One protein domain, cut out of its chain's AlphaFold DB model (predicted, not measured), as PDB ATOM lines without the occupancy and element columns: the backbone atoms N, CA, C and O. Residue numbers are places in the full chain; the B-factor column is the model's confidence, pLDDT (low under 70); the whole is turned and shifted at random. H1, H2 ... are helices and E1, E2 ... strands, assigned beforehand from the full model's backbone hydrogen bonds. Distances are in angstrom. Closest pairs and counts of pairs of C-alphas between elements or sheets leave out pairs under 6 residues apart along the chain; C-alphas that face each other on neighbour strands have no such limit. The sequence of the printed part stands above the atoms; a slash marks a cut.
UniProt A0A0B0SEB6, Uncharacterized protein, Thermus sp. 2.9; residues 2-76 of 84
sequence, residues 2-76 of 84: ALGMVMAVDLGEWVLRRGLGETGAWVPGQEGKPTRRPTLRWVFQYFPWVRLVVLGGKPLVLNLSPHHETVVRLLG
ATOM      1  N   ALA A   2     -19.362  21.014   9.442       67.50
ATOM      2  CA  ALA A   2     -18.156  20.395  10.024       67.50
ATOM      3  C   ALA A   2     -18.399  19.496  11.260       67.50
ATOM      4  O   ALA A   2     -17.787  18.439  11.372       67.50
ATOM      5  N   LEU A   3     -19.324  19.863  12.158       73.62
ATOM      6  CA  LEU A   3     -19.562  19.116  13.405       73.62
ATOM      7  C   LEU A   3     -20.056  17.679  13.161       73.62
ATOM      8  O   LEU A   3     -19.580  16.749  13.799       73.62
ATOM      9  N   GLY A   4     -20.967  17.480  12.201       73.31
ATOM     10  CA  GLY A   4     -21.496  16.147  11.883       73.31
ATOM     11  C   GLY A   4     -20.432  15.185  11.346       73.31
ATOM     12  O   GLY A   4     -20.459  14.002  11.668       73.31
ATOM     13  N   MET A   5     -19.459  15.695  10.584       75.12
ATOM     14  CA  MET A   5     -18.343  14.895  10.072       75.12
ATOM     15  C   MET A   5     -17.381  14.480  11.192       75.12
ATOM     16  O   MET A   5     -16.977  13.322  11.238       75.12
ATOM     17  N   VAL A   6     -17.061  15.392  12.116       83.31
ATOM     18  CA  VAL A   6     -16.216  15.090  13.288       83.31
ATOM     19  C   VAL A   6     -16.875  14.024  14.164       83.31
ATOM     20  O   VAL A   6     -16.249  13.015  14.468       83.31
ATOM     21  N   MET A   7     -18.172  14.167  14.451       87.12
ATOM     22  CA  MET A   7     -18.923  13.179  15.234       87.12
ATOM     23  C   MET A   7     -18.938  11.789  14.583       87.12
ATOM     24  O   MET A   7     -18.804  10.788  15.281       87.12
ATOM     25  N   ALA A   8     -19.081  11.708  13.256       87.00
ATOM     26  CA  ALA A   8     -19.050  10.431  12.541       87.00
ATOM     27  C   ALA A   8     -17.665   9.764  12.606       87.00
ATOM     28  O   ALA A   8     -17.573   8.546  12.771       87.00
ATOM     29  N   VAL A   9     -16.594  10.558  12.510       89.88
ATOM     30  CA  VAL A   9     -15.213  10.074  12.625       89.88
ATOM     31  C   VAL A   9     -14.933   9.557  14.035       89.88
ATOM     32  O   VAL A   9     -14.456   8.431  14.183       89.88
ATOM     33  N   ASP A  10     -15.287  10.334  15.057       92.62
ATOM     34  CA  ASP A  10     -15.066   9.971  16.458       92.62
ATOM     35  C   ASP A  10     -15.882   8.736  16.857       92.62
ATOM     36  O   ASP A  10     -15.370   7.832  17.521       92.62
ATOM     37  N   LEU A  11     -17.136   8.649  16.399       94.12
ATOM     38  CA  LEU A  11     -17.982   7.479  16.618       94.12
ATOM     39  C   LEU A  11     -17.398   6.235  15.943       94.12
ATOM     40  O   LEU A  11     -17.296   5.191  16.583       94.12
ATOM     41  N   GLY A  12     -16.987   6.332  14.675       94.06
ATOM     42  CA  GLY A  12     -16.374   5.213  13.958       94.06
ATOM     43  C   GLY A  12     -15.079   4.739  14.621       94.06
ATOM     44  O   GLY A  12     -14.852   3.538  14.771       94.06
ATOM     45  N   GLU A  13     -14.252   5.674  15.088       95.81
ATOM     46  CA  GLU A  13     -13.037   5.369  15.841       95.81
ATOM     47  C   GLU A  13     -13.352   4.654  17.160       95.81
ATOM     48  O   GLU A  13     -12.719   3.645  17.484       95.81
ATOM     49  N   TRP A  14     -14.354   5.128  17.902       96.19
ATOM     50  CA  TRP A  14     -14.797   4.490  19.138       96.19
ATOM     51  C   TRP A  14     -15.329   3.071  18.900       96.19
ATOM     52  O   TRP A  14     -14.880   2.141  19.576       96.19
ATOM     53  N   VAL A  15     -16.219   2.881  17.917       96.44
ATOM     54  CA  VAL A  15     -16.793   1.570  17.561       96.44
ATOM     55  C   VAL A  15     -15.685   0.581  17.208       96.44
ATOM     56  O   VAL A  15     -15.629  -0.516  17.766       96.44
ATOM     57  N   LEU A  16     -14.753   0.983  16.341       96.69
ATOM     58  CA  LEU A  16     -13.661   0.118  15.910       96.69
ATOM     59  C   LEU A  16     -12.757  -0.286  17.080       96.69
ATOM     60  O   LEU A  16     -12.428  -1.460  17.239       96.69
ATOM     61  N   ARG A  17     -12.362   0.674  17.920       97.19
ATOM     62  CA  ARG A  17     -11.490   0.414  19.076       97.19
ATOM     63  C   ARG A  17     -12.149  -0.495  20.098       97.19
ATOM     64  O   ARG A  17     -11.485  -1.379  20.638       97.19
ATOM     65  N   ARG A  18     -13.443  -0.291  20.345       97.50
ATOM     66  CA  ARG A  18     -14.235  -1.150  21.221       97.50
ATOM     67  C   ARG A  18     -14.266  -2.580  20.690       97.50
ATOM     68  O   ARG A  18     -13.886  -3.492  21.416       97.50
ATOM     69  N   GLY A  19     -14.604  -2.763  19.414       96.88
ATOM     70  CA  GLY A  19     -14.641  -4.083  18.784       96.88
ATOM     71  C   GLY A  19     -13.283  -4.796  18.778       96.88
ATOM     72  O   GLY A  19     -13.204  -5.994  19.056       96.88
ATOM     73  N   LEU A  20     -12.189  -4.067  18.530       97.00
ATOM     74  CA  LEU A  20     -10.828  -4.616  18.626       97.00
ATOM     75  C   LEU A  20     -10.472  -5.026  20.064       97.00
ATOM     76  O   LEU A  20      -9.793  -6.031  20.267       97.00
ATOM     77  N   GLY A  21     -10.940  -4.274  21.063       96.62
ATOM     78  CA  GLY A  21     -10.788  -4.616  22.477       96.62
ATOM     79  C   GLY A  21     -11.548  -5.883  22.870       96.62
ATOM     80  O   GLY A  21     -10.965  -6.770  23.484       96.62
ATOM     81  N   GLU A  22     -12.818  -5.984  22.474       96.44
ATOM     82  CA  GLU A  22     -13.707  -7.109  22.802       96.44
ATOM     83  C   GLU A  22     -13.270  -8.420  22.125       96.44
ATOM     84  O   GLU A  22     -13.322  -9.484  22.733       96.44
ATOM     85  N   THR A  23     -12.785  -8.349  20.883       94.94
ATOM     86  CA  THR A  23     -12.324  -9.527  20.123       94.94
ATOM     87  C   THR A  23     -10.864  -9.903  20.381       94.94
ATOM     88  O   THR A  23     -10.404 -10.946  19.921       94.94
ATOM     89  N   GLY A  24     -10.094  -9.041  21.053       94.25
ATOM     90  CA  GLY A  24      -8.645  -9.190  21.210       94.25
ATOM     91  C   GLY A  24      -7.838  -9.018  19.913       94.25
ATOM     92  O   GLY A  24      -6.605  -9.132  19.950       94.25
ATOM     93  N   ALA A  25      -8.500  -8.717  18.792       95.50
ATOM     94  CA  ALA A  25      -7.888  -8.517  17.486       95.50
ATOM     95  C   ALA A  25      -7.028  -7.242  17.435       95.50
ATOM     96  O   ALA A  25      -6.995  -6.431  18.362       95.50
ATOM     97  N   TRP A  26      -6.308  -7.067  16.331       96.00
ATOM     98  CA  TRP A  26      -5.492  -5.888  16.060       96.00
ATOM     99  C   TRP A  26      -5.446  -5.606  14.558       96.00
ATOM    100  O   TRP A  26      -5.717  -6.476  13.726       96.00
ATOM    101  N   VAL A  27      -5.087  -4.373  14.217       95.12
ATOM    102  CA  VAL A  27      -4.853  -3.932  12.838       95.12
ATOM    103  C   VAL A  27      -3.494  -3.240  12.740       95.12
ATOM    104  O   VAL A  27      -2.983  -2.777  13.764       95.12
ATOM    105  N   PRO A  28      -2.873  -3.162  11.553       94.38
ATOM    106  CA  PRO A  28      -1.659  -2.380  11.371       94.38
ATOM    107  C   PRO A  28      -1.929  -0.906  11.685       94.38
ATOM    108  O   PRO A  28      -2.922  -0.343  11.229       94.38
ATOM    109  N   GLY A  29      -1.064  -0.280  12.479       93.25
ATOM    110  CA  GLY A  29      -1.028   1.165  12.692       93.25
ATOM    111  C   GLY A  29      -0.244   1.878  11.590       93.25
ATOM    112  O   GLY A  29       0.271   1.235  10.680       93.25
ATOM    113  N   GLN A  30      -0.107   3.202  11.701       87.75
ATOM    114  CA  GLN A  30       0.562   4.040  10.692       87.75
ATOM    115  C   GLN A  30       2.020   3.631  10.414       87.75
ATOM    116  O   GLN A  30       2.492   3.732   9.288       87.75
ATOM    117  N   GLU A  31       2.716   3.115  11.427       89.25
ATOM    118  CA  GLU A  31       4.084   2.586  11.316       89.25
ATOM    119  C   GLU A  31       4.129   1.099  10.903       89.25
ATOM    120  O   GLU A  31       5.178   0.466  10.963       89.25
ATOM    121  N   GLY A  32       2.984   0.491  10.576       86.56
ATOM    122  CA  GLY A  32       2.846  -0.940  10.282       86.56
ATOM    123  C   GLY A  32       2.795  -1.853  11.514       86.56
ATOM    124  O   GLY A  32       2.523  -3.044  11.384       86.56
ATOM    125  N   LYS A  33       3.007  -1.319  12.723       93.38
ATOM    126  CA  LYS A  33       2.971  -2.095  13.974       93.38
ATOM    127  C   LYS A  33       1.537  -2.466  14.377       93.38
ATOM    128  O   LYS A  33       0.635  -1.653  14.174       93.38
ATOM    129  N   PRO A  34       1.309  -3.630  15.012       95.25
ATOM    130  CA  PRO A  34       0.007  -3.991  15.561       95.25
ATOM    131  C   PRO A  34      -0.544  -2.931  16.520       95.25
ATOM    132  O   PRO A  34       0.127  -2.528  17.470       95.25
ATOM    133  N   THR A  35      -1.785  -2.500  16.303       95.88
ATOM    134  CA  THR A  35      -2.492  -1.590  17.203       95.88
ATOM    135  C   THR A  35      -3.945  -2.003  17.404       95.88
ATOM    136  O   THR A  35      -4.626  -2.483  16.497       95.88
ATOM    137  N   ARG A  36      -4.434  -1.775  18.626       95.25
ATOM    138  CA  ARG A  36      -5.859  -1.844  18.990       95.25
ATOM    139  C   ARG A  36      -6.520  -0.469  19.024       95.25
ATOM    140  O   ARG A  36      -7.718  -0.357  19.254       95.25
ATOM    141  N   ARG A  37      -5.728   0.588  18.831       95.31
ATOM    142  CA  ARG A  37      -6.162   1.985  18.877       95.31
ATOM    143  C   ARG A  37      -5.831   2.713  17.570       95.31
ATOM    144  O   ARG A  37      -5.154   3.737  17.616       95.31
ATOM    145  N   PRO A  38      -6.261   2.206  16.398       95.50
ATOM    146  CA  PRO A  38      -6.076   2.940  15.149       95.50
ATOM    147  C   PRO A  38      -6.876   4.251  15.183       95.50
ATOM    148  O   PRO A  38      -7.836   4.376  15.949       95.50
ATOM    149  N   THR A  39      -6.476   5.230  14.371       95.25
ATOM    150  CA  THR A  39      -7.333   6.385  14.061       95.25
ATOM    151  C   THR A  39      -8.172   6.071  12.832       95.25
ATOM    152  O   THR A  39      -7.690   5.376  11.932       95.25
ATOM    153  N   LEU A  40      -9.398   6.590  12.744       92.69
ATOM    154  CA  LEU A  40     -10.232   6.329  11.563       92.69
ATOM    155  C   LEU A  40      -9.608   6.928  10.288       92.69
ATOM    156  O   LEU A  40      -9.674   6.334   9.215       92.69
ATOM    157  N   ARG A  41      -8.890   8.051  10.423       92.50
ATOM    158  CA  ARG A  41      -8.076   8.627   9.341       92.50
ATOM    159  C   ARG A  41      -7.061   7.625   8.790       92.50
ATOM    160  O   ARG A  41      -6.961   7.471   7.578       92.50
ATOM    161  N   TRP A  42      -6.304   6.960   9.664       94.06
ATOM    162  CA  TRP A  42      -5.336   5.948   9.238       94.06
ATOM    163  C   TRP A  42      -6.027   4.749   8.588       94.06
ATOM    164  O   TRP A  42      -5.580   4.268   7.553       94.06
ATOM    165  N   VAL A  43      -7.147   4.303   9.158       92.56
ATOM    166  CA  VAL A  43      -7.944   3.218   8.580       92.56
ATOM    167  C   VAL A  43      -8.327   3.549   7.139       92.56
ATOM    168  O   VAL A  43      -8.088   2.736   6.257       92.56
ATOM    169  N   PHE A  44      -8.809   4.759   6.853       89.88
ATOM    170  CA  PHE A  44      -9.108   5.157   5.476       89.88
ATOM    171  C   PHE A  44      -7.881   5.239   4.565       89.88
ATOM    172  O   PHE A  44      -8.011   4.997   3.373       89.88
ATOM    173  N   GLN A  45      -6.692   5.527   5.097       90.12
ATOM    174  CA  GLN A  45      -5.438   5.496   4.331       90.12
ATOM    175  C   GLN A  45      -4.917   4.078   4.071       90.12
ATOM    176  O   GLN A  45      -4.071   3.895   3.199       90.12
ATOM    177  N   TYR A  46      -5.408   3.077   4.802       90.81
ATOM    178  CA  TYR A  46      -5.007   1.681   4.641       90.81
ATOM    179  C   TYR A  46      -5.720   0.998   3.456       90.81
ATOM    180  O   TYR A  46      -5.116   0.195   2.748       90.81
ATOM    181  N   PHE A  47      -6.969   1.379   3.174       89.56
ATOM    182  CA  PHE A  47      -7.819   0.796   2.124       89.56
ATOM    183  C   PHE A  47      -7.518   1.152   0.647       89.56
ATOM    184  O   PHE A  47      -7.927   0.365  -0.208       89.56
ATOM    185  N   PRO A  48      -6.835   2.254   0.264       86.88
ATOM    186  CA  PRO A  48      -6.624   2.620  -1.143       86.88
ATOM    187  C   PRO A  48      -5.860   1.576  -1.966       86.88
ATOM    188  O   PRO A  48      -5.924   1.574  -3.194       86.88
ATOM    189  N   TRP A  49      -5.128   0.680  -1.302       84.06
ATOM    190  CA  TRP A  49      -4.407  -0.399  -1.968       84.06
ATOM    191  C   TRP A  49      -5.307  -1.569  -2.360       84.06
ATOM    192  O   TRP A  49      -4.938  -2.310  -3.274       84.06
ATOM    193  N   VAL A  50      -6.479  -1.717  -1.731       88.25
ATOM    194  CA  VAL A  50      -7.491  -2.706  -2.117       88.25
ATOM    195  C   VAL A  50      -8.078  -2.288  -3.456       88.25
ATOM    196  O   VAL A  50      -8.640  -1.202  -3.575       88.25
ATOM    197  N   ARG A  51      -7.944  -3.134  -4.482       86.19
ATOM    198  CA  ARG A  51      -8.404  -2.816  -5.843       86.19
ATOM    199  C   ARG A  51      -9.221  -3.941  -6.444       86.19
ATOM    200  O   ARG A  51      -8.868  -5.106  -6.302       86.19
ATOM    201  N   LEU A  52     -10.270  -3.582  -7.172       87.19
ATOM    202  CA  LEU A  52     -11.012  -4.505  -8.020       87.19
ATOM    203  C   LEU A  52     -10.422  -4.461  -9.434       87.19
ATOM    204  O   LEU A  52     -10.325  -3.391 -10.029       87.19
ATOM    205  N   VAL A  53     -10.032  -5.613  -9.970       89.62
ATOM    206  CA  VAL A  53      -9.571  -5.761 -11.356       89.62
ATOM    207  C   VAL A  53     -10.416  -6.807 -12.071       89.62
ATOM    208  O   VAL A  53     -10.888  -7.752 -11.446       89.62
ATOM    209  N   VAL A  54     -10.611  -6.659 -13.379       90.56
ATOM    210  CA  VAL A  54     -11.306  -7.660 -14.200       90.56
ATOM    211  C   VAL A  54     -10.284  -8.315 -15.118       90.56
ATOM    212  O   VAL A  54      -9.702  -7.653 -15.973       90.56
ATOM    213  N   LEU A  55     -10.059  -9.616 -14.941       89.12
ATOM    214  CA  LEU A  55      -9.132 -10.405 -15.751       89.12
ATOM    215  C   LEU A  55      -9.910 -11.517 -16.453       89.12
ATOM    216  O   LEU A  55     -10.551 -12.342 -15.803       89.12
ATOM    217  N   GLY A  56      -9.899 -11.518 -17.789       89.56
ATOM    218  CA  GLY A  56     -10.628 -12.515 -18.584       89.56
ATOM    219  C   GLY A  56     -12.133 -12.561 -18.290       89.56
ATOM    220  O   GLY A  56     -12.718 -13.639 -18.259       89.56
ATOM    221  N   GLY A  57     -12.749 -11.410 -17.996       90.75
ATOM    222  CA  GLY A  57     -14.173 -11.305 -17.649       90.75
ATOM    223  C   GLY A  57     -14.526 -11.695 -16.208       90.75
ATOM    224  O   GLY A  57     -15.696 -11.630 -15.839       90.75
ATOM    225  N   LYS A  58     -13.546 -12.069 -15.375       89.94
ATOM    226  CA  LYS A  58     -13.761 -12.398 -13.960       89.94
ATOM    227  C   LYS A  58     -13.267 -11.265 -13.051       89.94
ATOM    228  O   LYS A  58     -12.121 -10.839 -13.211       89.94
ATOM    229  N   PRO A  59     -14.088 -10.781 -12.103       88.56
ATOM    230  CA  PRO A  59     -13.635  -9.827 -11.100       88.56
ATOM    231  C   PRO A  59     -12.682 -10.503 -10.105       88.56
ATOM    232  O   PRO A  59     -12.937 -11.612  -9.637       88.56
ATOM    233  N   LEU A  60     -11.600  -9.814  -9.763       88.56
ATOM    234  CA  LEU A  60     -10.608 -10.215  -8.774       88.56
ATOM    235  C   LEU A  60     -10.327  -9.033  -7.843       88.56
ATOM    236  O   LEU A  60     -10.092  -7.915  -8.300       88.56
ATOM    237  N   VAL A  61     -10.331  -9.283  -6.534       88.25
ATOM    238  CA  VAL A  61      -9.963  -8.282  -5.528       88.25
ATOM    239  C   VAL A  61      -8.491  -8.471  -5.167       88.25
ATOM    240  O   VAL A  61      -8.089  -9.532  -4.696       88.25
ATOM    241  N   LEU A  62      -7.680  -7.443  -5.400       89.56
ATOM    242  CA  LEU A  62      -6.260  -7.397  -5.068       89.56
ATOM    243  C   LEU A  62      -6.043  -6.706  -3.720       89.56
ATOM    244  O   LEU A  62      -6.778  -5.783  -3.369       89.56
ATOM    245  N   ASN A  63      -4.988  -7.117  -3.010       88.94
ATOM    246  CA  ASN A  63      -4.519  -6.532  -1.745       88.94
ATOM    247  C   ASN A  63      -5.555  -6.499  -0.608       88.94
ATOM    248  O   ASN A  63      -5.382  -5.759   0.361       88.94
ATOM    249  N   LEU A  64      -6.610  -7.314  -0.691       89.81
ATOM    250  CA  LEU A  64      -7.488  -7.552   0.445       89.81
ATOM    251  C   LEU A  64      -6.730  -8.391   1.479       89.81
ATOM    252  O   LEU A  64      -6.187  -9.446   1.165       89.81
ATOM    253  N   SER A  65      -6.679  -7.898   2.712       91.69
ATOM    254  CA  SER A  65      -6.025  -8.578   3.832       91.69
ATOM    255  C   SER A  65      -7.050  -8.905   4.922       91.69
ATOM    256  O   SER A  65      -8.049  -8.189   5.037       91.69
ATOM    257  N   PRO A  66      -6.781  -9.889   5.800       92.31
ATOM    258  CA  PRO A  66      -7.663 -10.207   6.928       92.31
ATOM    259  C   PRO A  66      -7.935  -9.011   7.858       92.31
ATOM    260  O   PRO A  66      -8.969  -8.940   8.528       92.31
ATOM    261  N   HIS A  67      -7.024  -8.033   7.897       93.75
ATOM    262  CA  HIS A  67      -7.218  -6.809   8.671       93.75
ATOM    263  C   HIS A  67      -8.256  -5.878   8.035       93.75
ATOM    264  O   HIS A  67      -9.011  -5.248   8.772       93.75
ATOM    265  N   HIS A  68      -8.355  -5.827   6.701       92.56
ATOM    266  CA  HIS A  68      -9.427  -5.089   6.026       92.56
ATOM    267  C   HIS A  68     -10.791  -5.686   6.378       92.56
ATOM    268  O   HIS A  68     -11.691  -4.958   6.785       92.56
ATOM    269  N   GLU A  69     -10.921  -7.012   6.315       91.56
ATOM    270  CA  GLU A  69     -12.151  -7.716   6.697       91.56
ATOM    271  C   GLU A  69     -12.509  -7.490   8.168       91.56
ATOM    272  O   GLU A  69     -13.668  -7.243   8.498       91.56
ATOM    273  N   THR A  70     -11.511  -7.510   9.056       94.19
ATOM    274  CA  THR A  70     -11.704  -7.204  10.479       94.19
ATOM    275  C   THR A  70     -12.280  -5.803  10.668       94.19
ATOM    276  O   THR A  70     -13.259  -5.643  11.393       94.19
ATOM    277  N   VAL A  71     -11.715  -4.794  10.000       93.94
ATOM    278  CA  VAL A  71     -12.215  -3.415  10.070       93.94
ATOM    279  C   VAL A  71     -13.646  -3.319   9.543       93.94
ATOM    280  O   VAL A  71     -14.501  -2.761  10.225       93.94
ATOM    281  N   VAL A  72     -13.913  -3.876   8.359       92.81
ATOM    282  CA  VAL A  72     -15.233  -3.846   7.708       92.81
ATOM    283  C   VAL A  72     -16.292  -4.492   8.603       92.81
ATOM    284  O   VAL A  72     -17.336  -3.892   8.855       92.81
ATOM    285  N   ARG A  73     -15.984  -5.665   9.168       93.06
ATOM    286  CA  ARG A  73     -16.874  -6.389  10.083       93.06
ATOM    287  C   ARG A  73     -17.153  -5.605  11.363       93.06
ATOM    288  O   ARG A  73     -18.300  -5.536  11.785       93.06
ATOM    289  N   LEU A  74     -16.124  -5.032  11.989       94.62
ATOM    290  CA  LEU A  74     -16.275  -4.315  13.262       94.62
ATOM    291  C   LEU A  74     -16.988  -2.968  13.110       94.62
ATOM    292  O   LEU A  74     -17.695  -2.555  14.022       94.62
ATOM    293  N   LEU A  75     -16.821  -2.294  11.973       92.81
ATOM    294  CA  LEU A  75     -17.548  -1.061  11.665       92.81
ATOM    295  C   LEU A  75     -18.974  -1.314  11.150       92.81
ATOM    296  O   LEU A  75     -19.723  -0.356  10.986       92.81
ATOM    297  N   GLY A  76     -19.351  -2.570  10.878       90.25
ATOM    298  CA  GLY A  76     -20.652  -2.905  10.293       90.25
ATOM    299  C   GLY A  76     -20.818  -2.375   8.866       90.25
ATOM    300  O   GLY A  76     -21.918  -2.009   8.461       90.25
TER     301      GLY A  76
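This is residues 2 to 76 of the 84 residues of an uncharacterized protein of Thermus sp. 2.9 (UniProt A0A0B0SEB6). Two short helices, H2 and H3, pack on one long helix, H1, and a two-stranded antiparallel hairpin, E1 and E2, reaches away from H1. Residues 2 to 7 and 54 to 59 stick out. The 75 printed residues, mostly helix, run H1, H2, E1, E2, H3; the whole is only just loose, close to compact, radius of gyration of the C-alphas 14.1 A, spanning 44 by 32 by 24 A.

H1, residues 2 to 23, touches H2, residues 40 to 49, with residues 9 to 13 alone, about perpendicular at 80 degrees; the closest C-alphas, Glu 13 and Leu 40, are 5.2 A apart. H1 touches H3, residues 66 to 75, with residues 12 to 20 alone, at a steep tilt of 61 degrees, opposite ways; the closest C-alphas, Gly 19 and Leu 74, are 5.8 A apart. In the hairpin of E1, residues 51 to 55, and E2, residues 58 to 62, N 53 and O 60 are within hydrogen-bond range at 2.8 A. Every O i to N i+4 pair is within range in H1 and H3, 3 of 6 in H2.

H1 runs 32.1 A from C-alpha 2 at (-18.156, 20.395, 10.024); H3 ends at C-alpha 75 at (-17.548, -1.061, 11.665).

The farthest C-alphas, Leu 3 and Gly 56, are 45.9 A apart. The printed part has no cut; the H1 to H2 link is long; residue 2 is under 70 in pLDDT.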